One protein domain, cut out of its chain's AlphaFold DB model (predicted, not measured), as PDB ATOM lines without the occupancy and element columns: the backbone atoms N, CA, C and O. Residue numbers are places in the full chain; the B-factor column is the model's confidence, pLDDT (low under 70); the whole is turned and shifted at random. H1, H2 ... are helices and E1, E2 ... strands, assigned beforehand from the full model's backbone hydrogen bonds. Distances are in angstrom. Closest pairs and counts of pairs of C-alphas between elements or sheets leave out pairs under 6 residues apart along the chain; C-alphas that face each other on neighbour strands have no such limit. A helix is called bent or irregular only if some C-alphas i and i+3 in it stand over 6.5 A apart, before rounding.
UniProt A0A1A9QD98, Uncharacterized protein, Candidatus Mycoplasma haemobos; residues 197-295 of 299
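Overview. This is residues 197 to 295 of the 299 residues of an uncharacterized protein of Candidatus Mycoplasma haemobos (UniProt A0A1A9QD98). One long helix, H6, runs as a spine between two ends of the domain. Round its last residues gather H7, which folds back as a helical hairpin, H1 and a small two-stranded ribbon of E1 and E2; toward its first residues are the short helices H3 and H5, while H2 packs on H6 at a steep angle. The printed part has 99 residues, with seven named helices and two named strands in the order H1, E1, H2, H3, H4, H5, H6, H7, E2; the sheet E1 - E2 is antiparallel and the class is mostly helix. The whole is compact, with a radius of gyration of the C-alphas of 13.6 A and spans of 38 by 29 by 21 A.

Along the chain. H1 holds residues 197 to 202 and begins with C-alpha 197 at (22.357, 111.400, 80.334). E1, residues 205 to 207, is followed by H2, residues 210 to 215, and H3, residues 217 to 220. H4 is residues 234 to 237 and H5 residues 249 to 253. H6, residues 255 to 270, is 22.2 A long, from C-alpha 255 at (18.744, 99.604, 102.279) to C-alpha 270 at (19.443, 112.317, 84.106). H7, residues 279 to 291, is 15.0 A long and only just irregular: C-alphas 281 and 284 are 6.54 A apart. E2, residues 292 to 294, ends with C-alpha 294 at (32.609, 103.588, 83.206).

Arrangement. H6 is the hub, touching four helices. H2 touches it at a steep tilt of 50 degrees, opposite ways; their closest C-alphas, of Glu 214 and Gly 259, are 4.3 A apart. H7 touches residues 266 to 270 of H6 alone, at a steep tilt of 43 degrees, with closest C-alphas of Cys 266 and Cys 291 at 5.9 A. H3 only just touches H6, with 3 pairs of C-alphas within 8 A, the closest those of Trp 217 and Lys 255 at 6.1 A. H5 and H6 touch only at the corner, and only just, with 3 pairs; the C-alphas of Leu 251 and Phe 258 are closest, at 5.1 A. H4 is close to but not clearly touching H6, with the C-alphas of Asp 237 and Trp 265 closest at 7.8 A. H1 is also close to but not clearly touching H6; the C-alphas of Glu 197 and Lys 270 are closest, at 4.9 A. Between E1 and E2, N 206 and O 293 are 2.9 A apart and N 293 and O 206 2.8 A, within hydrogen-bond range. In H1, H2 and H6 every O i to N i+4 pair is within that range; H7 has 6 of 9, H5 0 of 1 but 2 of 2 O i to N i+3 pairs, and H3 and H4 are too short for an O i to N i+4 pair.

Size, cuts and confidence. The C-alphas of His 202 and Ser 225, the two farthest apart, are 38.7 A apart. The printed part has no cut. The links H3 to H4, 13 residues, and H4 to H5, 11 residues, are long. Residues 223 to 232 have pLDDT under 70.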
ATOM      1  N   GLU A 197      22.225 112.752  80.886       97.19
ATOM      2  CA  GLU A 197      22.357 111.400  80.334       97.19
ATOM      3  C   GLU A 197      23.193 111.384  79.049       97.19
ATOM      4  O   GLU A 197      24.104 110.561  78.917       97.19
ATOM      5  N   ASP A 198      22.934 112.312  78.128       96.69
ATOM      6  CA  ASP A 198      23.676 112.399  76.868       96.69
ATOM      7  C   ASP A 198      25.158 112.686  77.130       96.69
ATOM      8  O   ASP A 198      26.039 112.017  76.582       96.69
ATOM      9  N   LYS A 199      25.449 113.629  78.039       96.50
ATOM     10  CA  LYS A 199      26.828 113.946  78.437       96.50
ATOM     11  C   LYS A 199      27.511 112.758  79.100       96.50
ATOM     12  O   LYS A 199      28.680 112.494  78.828       96.50
ATOM     13  N   LEU A 200      26.803 112.048  79.979       97.00
ATOM     14  CA  LEU A 200      27.317 110.856  80.653       97.00
ATOM     15  C   LEU A 200      27.735 109.792  79.628       97.00
ATOM     16  O   LEU A 200      28.853 109.280  79.690       97.00
ATOM     17  N   LYS A 201      26.868 109.521  78.645       95.94
ATOM     18  CA  LYS A 201      27.134 108.576  77.551       95.94
ATOM     19  C   LYS A 201      28.311 109.010  76.686       95.94
ATOM     20  O   LYS A 201      29.147 108.163  76.363       95.94
ATOM     21  N   HIS A 202      28.380 110.294  76.338       94.88
ATOM     22  CA  HIS A 202      29.486 110.880  75.580       94.88
ATOM     23  C   HIS A 202      30.826 110.732  76.317       94.88
ATOM     24  O   HIS A 202      31.846 110.448  75.700       94.88
ATOM     25  N   ASP A 203      30.826 110.852  77.645       94.31
ATOM     26  CA  ASP A 203      32.029 110.699  78.473       94.31
ATOM     27  C   ASP A 203      32.469 109.241  78.671       94.31
ATOM     28  O   ASP A 203      33.408 108.986  79.424       94.31
ATOM     29  N   GLY A 204      31.795 108.283  78.027       95.62
ATOM     30  CA  GLY A 204      32.118 106.860  78.129       95.62
ATOM     31  C   GLY A 204      31.542 106.178  79.367       95.62
ATOM     32  O   GLY A 204      32.031 105.123  79.757       95.62
ATOM     33  N   TYR A 205      30.507 106.749  79.984       96.81
ATOM     34  CA  TYR A 205      29.824 106.166  81.138       96.81
ATOM     35  C   TYR A 205      28.451 105.616  80.734       96.81
ATOM     36  O   TYR A 205      27.872 105.978  79.706       96.81
ATOM     37  N   GLU A 206      27.915 104.737  81.565       96.38
ATOM     38  CA  GLU A 206      26.528 104.289  81.529       96.38
ATOM     39  C   GLU A 206      25.880 104.449  82.902       96.38
ATOM     40  O   GLU A 206      26.565 104.605  83.913       96.38
ATOM     41  N   LEU A 207      24.549 104.478  82.932       96.75
ATOM     42  CA  LEU A 207      23.815 104.528  84.189       96.75
ATOM     43  C   LEU A 207      23.942 103.182  84.902       96.75
ATOM     44  O   LEU A 207      23.690 102.139  84.299       96.75
ATOM     45  N   LYS A 208      24.270 103.226  86.191       96.06
ATOM     46  CA  LYS A 208      24.202 102.069  87.081       96.06
ATOM     47  C   LYS A 208      22.795 101.481  87.084       96.06
ATOM     48  O   LYS A 208      21.794 102.202  87.058       96.06
ATOM     49  N   THR A 209      22.734 100.164  87.163       95.56
ATOM     50  CA  THR A 209      21.510  99.398  87.370       95.56
ATOM     51  C   THR A 209      20.919  99.669  88.753       95.56
ATOM     52  O   THR A 209      21.625 100.038  89.692       95.56
ATOM     53  N   ASP A 210      19.616  99.421  88.909       93.88
ATOM     54  CA  ASP A 210      18.934  99.540  90.204       93.88
ATOM     55  C   ASP A 210      19.641  98.732  91.304       93.88
ATOM     56  O   ASP A 210      19.789  99.206  92.427       93.88
ATOM     57  N   LYS A 211      20.134  97.538  90.950       94.00
ATOM     58  CA  LYS A 211      20.880  96.671  91.860       94.00
ATOM     59  C   LYS A 211      22.202  97.305  92.294       94.00
ATOM     60  O   LYS A 211      22.493  97.317  93.480       94.00
ATOM     61  N   GLU A 212      22.979  97.866  91.370       94.31
ATOM     62  CA  GLU A 212      24.240  98.548  91.702       94.31
ATOM     63  C   GLU A 212      24.021  99.795  92.569       94.31
ATOM     64  O   GLU A 212      24.826 100.084  93.456       94.31
ATOM     65  N   LEU A 213      22.934 100.537  92.335       94.00
ATOM     66  CA  LEU A 213      22.558 101.670  93.181       94.00
ATOM     67  C   LEU A 213      22.206 101.198  94.594       94.00
ATOM     68  O   LEU A 213      22.714 101.760  95.563       94.00
ATOM     69  N   GLU A 214      21.388 100.153  94.725       92.94
ATOM     70  CA  GLU A 214      21.014  99.581  96.021       92.94
ATOM     71  C   GLU A 214      22.227  98.987  96.756       92.94
ATOM     72  O   GLU A 214      22.423  99.249  97.943       92.94
ATOM     73  N   ASP A 215      23.091  98.247  96.061       92.94
ATOM     74  CA  ASP A 215      24.296  97.627  96.622       92.94
ATOM     75  C   ASP A 215      25.352  98.655  97.053       92.94
ATOM     76  O   ASP A 215      26.145  98.383  97.955       92.94
ATOM     77  N   SER A 216      25.310  99.878  96.517       91.06
ATOM     78  CA  SER A 216      26.166 100.970  96.993       91.06
ATOM     79  C   SER A 216      25.822 101.460  98.405       91.06
ATOM     80  O   SER A 216      26.602 102.213  98.990       91.06
ATOM     81  N   TRP A 217      24.697 101.029  98.988       91.75
ATOM     82  CA  TRP A 217      24.260 101.421 100.333       91.75
ATOM     83  C   TRP A 217      25.347 101.242 101.395       91.75
ATOM     84  O   TRP A 217      25.544 102.134 102.218       91.75
ATOM     85  N   ASP A 218      26.111 100.148 101.341       86.94
ATOM     86  CA  ASP A 218      27.190  99.887 102.302       86.94
ATOM     87  C   ASP A 218      28.311 100.934 102.251       86.94
ATOM     88  O   ASP A 218      28.967 101.179 103.258       86.94
ATOM     89  N   THR A 219      28.503 101.589 101.102       85.25
ATOM     90  CA  THR A 219      29.469 102.688 100.934       85.25
ATOM     91  C   THR A 219      28.952 103.996 101.534       85.25
ATOM     92  O   THR A 219      29.736 104.834 101.974       85.25
ATOM     93  N   TRP A 220      27.632 104.185 101.549       83.50
ATOM     94  CA  TRP A 220      26.994 105.445 101.936       83.50
ATOM     95  C   TRP A 220      26.413 105.440 103.347       83.50
ATOM     96  O   TRP A 220      26.178 106.516 103.903       83.50
ATOM     97  N   LYS A 221      26.200 104.267 103.952       80.75
ATOM     98  CA  LYS A 221      25.806 104.148 105.357       80.75
ATOM     99  C   LYS A 221      26.986 104.587 106.242       80.75
ATOM    100  O   LYS A 221      27.950 103.865 106.471       80.75
ATOM    101  N   GLY A 222      26.960 105.850 106.657       70.12
ATOM    102  CA  GLY A 222      27.953 106.427 107.560       70.12
ATOM    103  C   GLY A 222      27.681 106.093 109.028       70.12
ATOM    104  O   GLY A 222      26.820 105.284 109.365       70.12
ATOM    105  N   SER A 223      28.400 106.773 109.923       62.69
ATOM    106  CA  SER A 223      28.059 106.807 111.349       62.69
ATOM    107  C   SER A 223      26.757 107.594 111.570       62.69
ATOM    108  O   SER A 223      26.533 108.614 110.914       62.69
ATOM    109  N   LYS A 224      25.922 107.175 112.534       63.91
ATOM    110  CA  LYS A 224      24.624 107.803 112.881       63.91
ATOM    111  C   LYS A 224      24.734 109.208 113.503       63.91
ATOM    112  O   LYS A 224      23.752 109.743 114.012       63.91
ATOM    113  N   SER A 225      25.925 109.806 113.526       60.22
ATOM    114  CA  SER A 225      26.146 111.122 114.126       60.22
ATOM    115  C   SER A 225      25.545 112.231 113.261       60.22
ATOM    116  O   SER A 225      25.924 112.390 112.101       60.22
ATOM    117  N   LYS A 226      24.662 113.051 113.850       57.91
ATOM    118  CA  LYS A 226      24.023 114.208 113.193       57.91
ATOM    119  C   LYS A 226      25.024 115.221 112.615       57.91
ATOM    120  O   LYS A 226      24.706 115.919 111.663       57.91
ATOM    121  N   ASN A 227      26.247 115.258 113.147       56.66
ATOM    122  CA  ASN A 227      27.289 116.197 112.723       56.66
ATOM    123  C   ASN A 227      28.098 115.714 111.502       56.66
ATOM    124  O   ASN A 227      28.921 116.468 110.995       56.66
ATOM    125  N   TYR A 228      27.918 114.466 111.049       54.31
ATOM    126  CA  TYR A 228      28.779 113.850 110.027       54.31
ATOM    127  C   TYR A 228      28.308 114.089 108.580       54.31
ATOM    128  O   TYR A 228      29.076 113.859 107.651       54.31
ATOM    129  N   LEU A 229      27.059 114.526 108.360       60.03
ATOM    130  CA  LEU A 229      26.433 114.478 107.024       60.03
ATOM    131  C   LEU A 229      25.822 115.789 106.521       60.03
ATOM    132  O   LEU A 229      25.377 115.825 105.372       60.03
ATOM    133  N   VAL A 230      25.853 116.863 107.318       54.97
ATOM    134  CA  VAL A 230      25.370 118.182 106.890       54.97
ATOM    135  C   VAL A 230      26.336 118.760 105.855       54.97
ATOM    136  O   VAL A 230      27.420 119.231 106.188       54.97
ATOM    137  N   GLY A 231      25.921 118.720 104.589       57.38
ATOM    138  CA  GLY A 231      26.661 119.273 103.457       57.38
ATOM    139  C   GLY A 231      27.223 118.207 102.516       57.38
ATOM    140  O   GLY A 231      28.094 117.419 102.864       57.38
ATOM    141  N   ASN A 232      26.741 118.234 101.271       61.28
ATOM    142  CA  ASN A 232      27.299 117.533 100.108       61.28
ATOM    143  C   ASN A 232      27.365 115.985 100.154       61.28
ATOM    144  O   ASN A 232      28.080 115.372  99.357       61.28
ATOM    145  N   SER A 233      26.601 115.328 101.031       84.06
ATOM    146  CA  SER A 233      26.483 113.864 101.047       84.06
ATOM    147  C   SER A 233      25.373 113.368 100.108       84.06
ATOM    148  O   SER A 233      24.414 114.088  99.831       84.06
ATOM    149  N   LEU A 234      25.476 112.126  99.611       88.81
ATOM    150  CA  LEU A 234      24.375 111.506  98.858       88.81
ATOM    151  C   LEU A 234      23.103 111.446  99.712       88.81
ATOM    152  O   LEU A 234      22.029 111.726  99.202       88.81
ATOM    153  N   LEU A 235      23.244 111.104 100.996       88.69
ATOM    154  CA  LEU A 235      22.128 110.950 101.929       88.69
ATOM    155  C   LEU A 235      21.309 112.236 102.083       88.69
ATOM    156  O   LEU A 235      20.086 112.155 102.119       88.69
ATOM    157  N   GLU A 236      21.961 113.400 102.112       87.25
ATOM    158  CA  GLU A 236      21.278 114.699 102.083       87.25
ATOM    159  C   GLU A 236      20.544 114.936 100.761       87.25
ATOM    160  O   GLU A 236      19.399 115.380 100.759       87.25
ATOM    161  N   ASP A 237      21.175 114.596  99.635       89.00
ATOM    162  CA  ASP A 237      20.598 114.811  98.304       89.00
ATOM    163  C   ASP A 237      19.364 113.912  98.041       89.00
ATOM    164  O   ASP A 237      18.503 114.274  97.237       89.00
ATOM    165  N   ILE A 238      19.246 112.771  98.738       91.69
ATOM    166  CA  ILE A 238      18.135 111.805  98.603       91.69
ATOM    167  C   ILE A 238      17.192 111.766  99.819       91.69
ATOM    168  O   ILE A 238      16.357 110.860  99.931       91.69
ATOM    169  N   LYS A 239      17.331 112.698 100.769       89.06
ATOM    170  CA  LYS A 239      16.497 112.722 101.979       89.06
ATOM    171  C   LYS A 239      15.036 113.045 101.662       89.06
ATOM    172  O   LYS A 239      14.699 113.561 100.598       89.06
ATOM    173  N   ASP A 240      14.151 112.734 102.607       85.56
ATOM    174  CA  ASP A 240      12.733 113.056 102.456       85.56
ATOM    175  C   ASP A 240      12.564 114.555 102.670       85.56
ATOM    176  O   ASP A 240      12.791 115.044 103.779       85.56
ATOM    177  N   ARG A 241      12.137 115.281 101.637       82.44
ATOM    178  CA  ARG A 241      11.882 116.720 101.758       82.44
ATOM    179  C   ARG A 241      10.706 117.023 102.694       82.44
ATOM    180  O   ARG A 241      10.662 118.108 103.260       82.44
ATOM    181  N   ASN A 242       9.803 116.065 102.906       84.12
ATOM    182  CA  ASN A 242       8.644 116.204 103.792       84.12
ATOM    183  C   ASN A 242       8.886 115.617 105.193       84.12
ATOM    184  O   ASN A 242       8.087 115.829 106.101       84.12
ATOM    185  N   GLY A 243       9.974 114.863 105.382       75.00
ATOM    186  CA  GLY A 243      10.247 114.102 106.605       75.00
ATOM    187  C   GLY A 243      11.075 114.836 107.664       75.00
ATOM    188  O   GLY A 243      11.497 114.197 108.628       75.00
ATOM    189  N   GLY A 244      11.335 116.135 107.479       77.31
ATOM    190  CA  GLY A 244      12.228 116.939 108.320       77.31
ATOM    191  C   GLY A 244      13.720 116.743 108.010       77.31
ATOM    192  O   GLY A 244      14.102 115.873 107.221       77.31
ATOM    193  N   ASP A 245      14.569 117.556 108.648       70.81
ATOM    194  CA  ASP A 245      16.006 117.647 108.340       70.81
ATOM    195  C   ASP A 245      16.789 116.351 108.594       70.81
ATOM    196  O   ASP A 245      17.748 116.070 107.880       70.81
ATOM    197  N   ASP A 246      16.321 115.527 109.534       77.94
ATOM    198  CA  ASP A 246      16.949 114.269 109.957       77.94
ATOM    199  C   ASP A 246      16.408 113.031 109.207       77.94
ATOM    200  O   ASP A 246      16.695 111.885 109.569       77.94
ATOM    201  N   SER A 247      15.594 113.215 108.160       80.94
ATOM    202  CA  SER A 247      14.962 112.096 107.444       80.94
ATOM    203  C   SER A 247      15.963 111.154 106.762       80.94
ATOM    204  O   SER A 247      15.637 109.991 106.505       80.94
ATOM    205  N   TRP A 248      17.197 111.611 106.540       83.75
ATOM    206  CA  TRP A 248      18.303 110.792 106.050       83.75
ATOM    207  C   TRP A 248      18.728 109.693 107.034       83.75
ATOM    208  O   TRP A 248      19.238 108.665 106.589       83.75
ATOM    209  N   ILE A 249      18.489 109.842 108.347       82.00
ATOM    210  CA  ILE A 249      18.856 108.826 109.355       82.00
ATOM    211  C   ILE A 249      18.169 107.496 109.032       82.00
ATOM    212  O   ILE A 249      18.791 106.440 109.094       82.00
ATOM    213  N   LYS A 250      16.906 107.545 108.590       83.06
ATOM    214  CA  LYS A 250      16.131 106.351 108.216       83.06
ATOM    215  C   LYS A 250      16.752 105.591 107.041       83.06
ATOM    216  O   LYS A 250      16.606 104.375 106.956       83.06
ATOM    217  N   LEU A 251      17.466 106.285 106.155       87.19
ATOM    218  CA  LEU A 251      18.140 105.681 105.003       87.19
ATOM    219  C   LEU A 251      19.389 104.892 105.412       87.19
ATOM    220  O   LEU A 251      19.790 103.974 104.699       87.19
ATOM    221  N   GLN A 252      19.970 105.193 106.576       85.69
ATOM    222  CA  GLN A 252      21.078 104.412 107.129       85.69
ATOM    223  C   GLN A 252      20.641 103.053 107.676       85.69
ATOM    224  O   GLN A 252      21.481 102.173 107.809       85.69
ATOM    225  N   ASP A 253      19.352 102.878 107.983       87.44
ATOM    226  CA  ASP A 253      18.806 101.645 108.561       87.44
ATOM    227  C   ASP A 253      17.954 100.841 107.559       87.44
ATOM    228  O   ASP A 253      17.574  99.705 107.833       87.44
ATOM    229  N   ASN A 254      17.660 101.402 106.381       90.81
ATOM    230  CA  ASN A 254      16.786 100.784 105.388       90.81
ATOM    231  C   ASN A 254      17.391 100.844 103.976       90.81
ATOM    232  O   ASN A 254      17.179 101.804 103.229       90.81
ATOM    233  N   LYS A 255      18.108  99.774 103.600       91.75
ATOM    234  CA  LYS A 255      18.744  99.604 102.279       91.75
ATOM    235  C   LYS A 255      17.749  99.743 101.120       91.75
ATOM    236  O   LYS A 255      18.048 100.407 100.131       91.75
ATOM    237  N   LYS A 256      16.546  99.177 101.263       91.50
ATOM    238  CA  LYS A 256      15.514  99.220 100.218       91.50
ATOM    239  C   LYS A 256      15.020 100.647  99.974       91.50
ATOM    240  O   LYS A 256      14.938 101.081  98.829       91.50
ATOM    241  N   GLU A 257      14.721 101.385 101.041       92.06
ATOM    242  CA  GLU A 257      14.297 102.788 100.942       92.06
ATOM    243  C   GLU A 257      15.412 103.670 100.361       92.06
ATOM    244  O   GLU A 257      15.151 104.496  99.487       92.06
ATOM    245  N   PHE A 258      16.666 103.452 100.775       93.12
ATOM    246  CA  PHE A 258      17.828 104.108 100.172       93.12
ATOM    247  C   PHE A 258      17.889 103.870  98.656       93.12
ATOM    248  O   PHE A 258      17.994 104.833  97.898       93.12
ATOM    249  N   GLY A 259      17.765 102.615  98.209       93.56
ATOM    250  CA  GLY A 259      17.791 102.260  96.788       93.56
ATOM    251  C   GLY A 259      16.680 102.943  95.988       93.56
ATOM    252  O   GLY A 259      16.949 103.520  94.933       93.56
ATOM    253  N   ILE A 260      15.450 102.964  96.515       94.00
ATOM    254  CA  ILE A 260      14.301 103.635  95.881       94.00
ATOM    255  C   ILE A 260      14.582 105.127  95.681       94.00
ATOM    256  O   ILE A 260      14.386 105.656  94.583       94.00
ATOM    257  N   ARG A 261      15.069 105.814  96.717       94.38
ATOM    258  CA  ARG A 261      15.317 107.261  96.650       94.38
ATOM    259  C   ARG A 261      16.534 107.612  95.821       94.38
ATOM    260  O   ARG A 261      16.496 108.585  95.072       94.38
ATOM    261  N   PHE A 262      17.590 106.812  95.905       95.44
ATOM    262  CA  PHE A 262      18.774 107.017  95.087       95.44
ATOM    263  C   PHE A 262      18.455 106.824  93.603       95.44
ATOM    264  O   PHE A 262      18.817 107.667  92.779       95.44
ATOM    265  N   LYS A 263      17.668 105.795  93.262       96.12
ATOM    266  CA  LYS A 263      17.124 105.624  91.914       96.12
ATOM    267  C   LYS A 263      16.312 106.843  91.485       96.12
ATOM    268  O   LYS A 263      16.565 107.371  90.406       96.12
ATOM    269  N   ALA A 264      15.366 107.299  92.307       96.25
ATOM    270  CA  ALA A 264      14.534 108.460  91.987       96.25
ATOM    271  C   ALA A 264      15.382 109.710  91.709       96.25
ATOM    272  O   ALA A 264      15.181 110.364  90.688       96.25
ATOM    273  N   TRP A 265      16.391 109.976  92.542       96.25
ATOM    274  CA  TRP A 265      17.323 111.082  92.342       96.25
ATOM    275  C   TRP A 265      18.099 110.952  91.027       96.25
ATOM    276  O   TRP A 265      18.144 111.900  90.248       96.25
ATOM    277  N   CYS A 266      18.648 109.773  90.714       97.31
ATOM    278  CA  CYS A 266      19.319 109.548  89.430       97.31
ATOM    279  C   CYS A 266      18.373 109.758  88.234       97.31
ATOM    280  O   CYS A 266      18.790 110.322  87.224       97.31
ATOM    281  N   GLN A 267      17.108 109.329  88.328       96.94
ATOM    282  CA  GLN A 267      16.114 109.525  87.265       96.94
ATOM    283  C   GLN A 267      15.693 110.991  87.106       96.94
ATOM    284  O   GLN A 267      15.451 111.419  85.982       96.94
ATOM    285  N   GLU A 268      15.634 111.757  88.195       96.44
ATOM    286  CA  GLU A 268      15.401 113.203  88.154       96.44
ATOM    287  C   GLU A 268      16.572 113.904  87.458       96.44
ATOM    288  O   GLU A 268      16.371 114.612  86.478       96.44
ATOM    289  N   GLN A 269      17.809 113.640  87.892       97.31
ATOM    290  CA  GLN A 269      18.977 114.352  87.368       97.31
ATOM    291  C   GLN A 269      19.317 113.985  85.916       97.31
ATOM    292  O   GLN A 269      19.860 114.820  85.199       97.31
ATOM    293  N   LYS A 270      19.020 112.762  85.449       96.88
ATOM    294  CA  LYS A 270      19.443 112.317  84.106       96.88
ATOM    295  C   LYS A 270      18.838 113.156  82.971       96.88
ATOM    296  O   LYS A 270      19.489 113.339  81.945       96.88
ATOM    297  N   VAL A 271      17.604 113.640  83.150       97.06
ATOM    298  CA  VAL A 271      16.856 114.396  82.128       97.06
ATOM    299  C   VAL A 271      17.123 115.897  82.199       97.06
ATOM    300  O   VAL A 271      16.670 116.646  81.335       97.06
ATOM    301  N   GLU A 272      17.849 116.346  83.222       97.12
ATOM    302  CA  GLU A 272      18.143 117.756  83.411       97.12
ATOM    303  C   GLU A 272      19.063 118.281  82.314       97.12
ATOM    304  O   GLU A 272      20.015 117.626  81.870       97.12
ATOM    305  N   LYS A 273      18.766 119.506  81.884       96.31
ATOM    306  CA  LYS A 273      19.550 120.229  80.888       96.31
ATOM    307  C   LYS A 273      20.854 120.701  81.515       96.31
ATOM    308  O   LYS A 273      20.858 121.256  82.612       96.31
ATOM    309  N   LEU A 274      21.959 120.550  80.793       95.75
ATOM    310  CA  LEU A 274      23.290 120.908  81.298       95.75
ATOM    311  C   LEU A 274      23.407 122.404  81.615       95.75
ATOM    312  O   LEU A 274      24.096 122.784  82.550       95.75
ATOM    313  N   PHE A 275      22.681 123.249  80.889       94.06
ATOM    314  CA  PHE A 275      22.653 124.693  81.118       94.06
ATOM    315  C   PHE A 275      21.638 125.146  82.180       94.06
ATOM    316  O   PHE A 275      21.406 126.345  82.332       94.06
ATOM    317  N   LYS A 276      20.995 124.220  82.907       94.25
ATOM    318  CA  LYS A 276      20.175 124.581  84.068       94.25
ATOM    319  C   LYS A 276      21.063 125.217  85.135       94.25
ATOM    320  O   LYS A 276      22.197 124.784  85.347       94.25
ATOM    321  N   ARG A 277      20.517 126.222  85.824       91.00
ATOM    322  CA  ARG A 277      21.239 126.989  86.838       91.00
ATOM    323  C   ARG A 277      21.941 126.079  87.850       91.00
ATOM    324  O   ARG A 277      21.302 125.185  88.408       91.00
ATOM    325  N   ASN A 278      23.233 126.302  88.072       90.12
ATOM    326  CA  ASN A 278      24.150 125.547  88.928       90.12
ATOM    327  C   ASN A 278      24.266 124.045  88.609       90.12
ATOM    328  O   ASN A 278      25.020 123.326  89.265       90.12
ATOM    329  N   PHE A 279      23.564 123.529  87.597       94.44
ATOM    330  CA  PHE A 279      23.484 122.095  87.365       94.44
ATOM    331  C   PHE A 279      24.826 121.538  86.898       94.44
ATOM    332  O   PHE A 279      25.365 120.634  87.532       94.44
ATOM    333  N   TYR A 280      25.409 122.084  85.826       94.44
ATOM    334  CA  TYR A 280      26.666 121.558  85.285       94.44
ATOM    335  C   TYR A 280      27.848 121.675  86.259       94.44
ATOM    336  O   TYR A 280      28.702 120.790  86.288       94.44
ATOM    337  N   LYS A 281      27.894 122.745  87.061       92.38
ATOM    338  CA  LYS A 281      28.966 122.992  88.036       92.38
ATOM    339  C   LYS A 281      28.811 122.115  89.282       92.38
ATOM    340  O   LYS A 281      29.771 121.458  89.677       92.38
ATOM    341  N   ASP A 282      27.608 122.053  89.853       92.00
ATOM    342  CA  ASP A 282      27.420 121.516  91.203       92.00
ATOM    343  C   ASP A 282      26.771 120.127  91.215       92.00
ATOM    344  O   ASP A 282      27.108 119.285  92.051       92.00
ATOM    345  N   ILE A 283      25.839 119.861  90.297       94.81
ATOM    346  CA  ILE A 283      25.012 118.645  90.310       94.81
ATOM    347  C   ILE A 283      25.537 117.588  89.343       94.81
ATOM    348  O   ILE A 283      25.634 116.416  89.711       94.81
ATOM    349  N   TYR A 284      25.935 117.974  88.132       96.44
ATOM    350  CA  TYR A 284      26.412 117.045  87.112       96.44
ATOM    351  C   TYR A 284      27.613 116.199  87.576       96.44
ATOM    352  O   TYR A 284      27.570 114.982  87.376       96.44
ATOM    353  N   PRO A 285      28.642 116.743  88.264       95.75
ATOM    354  CA  PRO A 285      29.736 115.922  88.785       95.75
ATOM    355  C   PRO A 285      29.253 114.875  89.796       95.75
ATOM    356  O   PRO A 285      29.710 113.732  89.777       95.75
ATOM    357  N   LYS A 286      28.278 115.230  90.648       95.06
ATOM    358  CA  LYS A 286      27.652 114.288  91.584       95.06
ATOM    359  C   LYS A 286      26.894 113.208  90.828       95.06
ATOM    360  O   LYS A 286      27.079 112.032  91.119       95.06
ATOM    361  N   PHE A 287      26.067 113.597  89.863       96.94
ATOM    362  CA  PHE A 287      25.291 112.677  89.037       96.94
ATOM    363  C   PHE A 287      26.206 111.681  88.320       96.94
ATOM    364  O   PHE A 287      26.025 110.475  88.466       96.94
ATOM    365  N   LYS A 288      27.251 112.173  87.645       96.81
ATOM    366  CA  LYS A 288      28.248 111.346  86.958       96.81
ATOM    367  C   LYS A 288      28.917 110.346  87.897       96.81
ATOM    368  O   LYS A 288      28.946 109.161  87.588       96.81
ATOM    369  N   ASN A 289      29.403 110.795  89.052       94.12
ATOM    370  CA  ASN A 289      30.139 109.931  89.979       94.12
ATOM    371  C   ASN A 289      29.238 108.932  90.721       94.12
ATOM    372  O   ASN A 289      29.656 107.822  91.049       94.12
ATOM    373  N   ARG A 290      28.000 109.326  91.030       94.44
ATOM    374  CA  ARG A 290      27.084 108.525  91.851       94.44
ATOM    375  C   ARG A 290      26.272 107.557  90.997       94.44
ATOM    376  O   ARG A 290      26.235 106.371  91.321       94.44
ATOM    377  N   CYS A 291      25.686 108.047  89.906       96.81
ATOM    378  CA  CYS A 291      24.797 107.291  89.023       96.81
ATOM    379  C   CYS A 291      25.518 106.671  87.821       96.81
ATOM    380  O   CYS A 291      24.953 105.786  87.187       96.81
ATOM    381  N   GLY A 292      26.726 107.129  87.483       96.50
ATOM    382  CA  GLY A 292      27.499 106.623  86.354       96.50
ATOM    383  C   GLY A 292      28.469 105.509  86.737       96.50
ATOM    384  O   GLY A 292      29.058 105.522  87.819       96.50
ATOM    385  N   THR A 293      28.673 104.570  85.822       95.62
ATOM    386  CA  THR A 293      29.780 103.609  85.839       95.62
ATOM    387  C   THR A 293      30.527 103.682  84.500       95.62
ATOM    388  O   THR A 293      29.876 103.884  83.469       95.62
ATOM    389  N   PRO A 294      31.872 103.620  84.467       95.06
ATOM    390  CA  PRO A 294      32.609 103.588  83.206       95.06
ATOM    391  C   PRO A 294      32.173 102.385  82.367       95.06
ATOM    392  O   PRO A 294      32.111 101.268  82.883       95.06
ATOM    393  N   LYS A 295      31.909 102.586  81.074       91.38
ATOM    394  CA  LYS A 295      31.656 101.465  80.164       91.38
ATOM    395  C   LYS A 295      32.899 100.592  80.131       91.38
ATOM    396  O   LYS A 295      33.995 101.089  79.864       91.38
TER     397      LYS A 295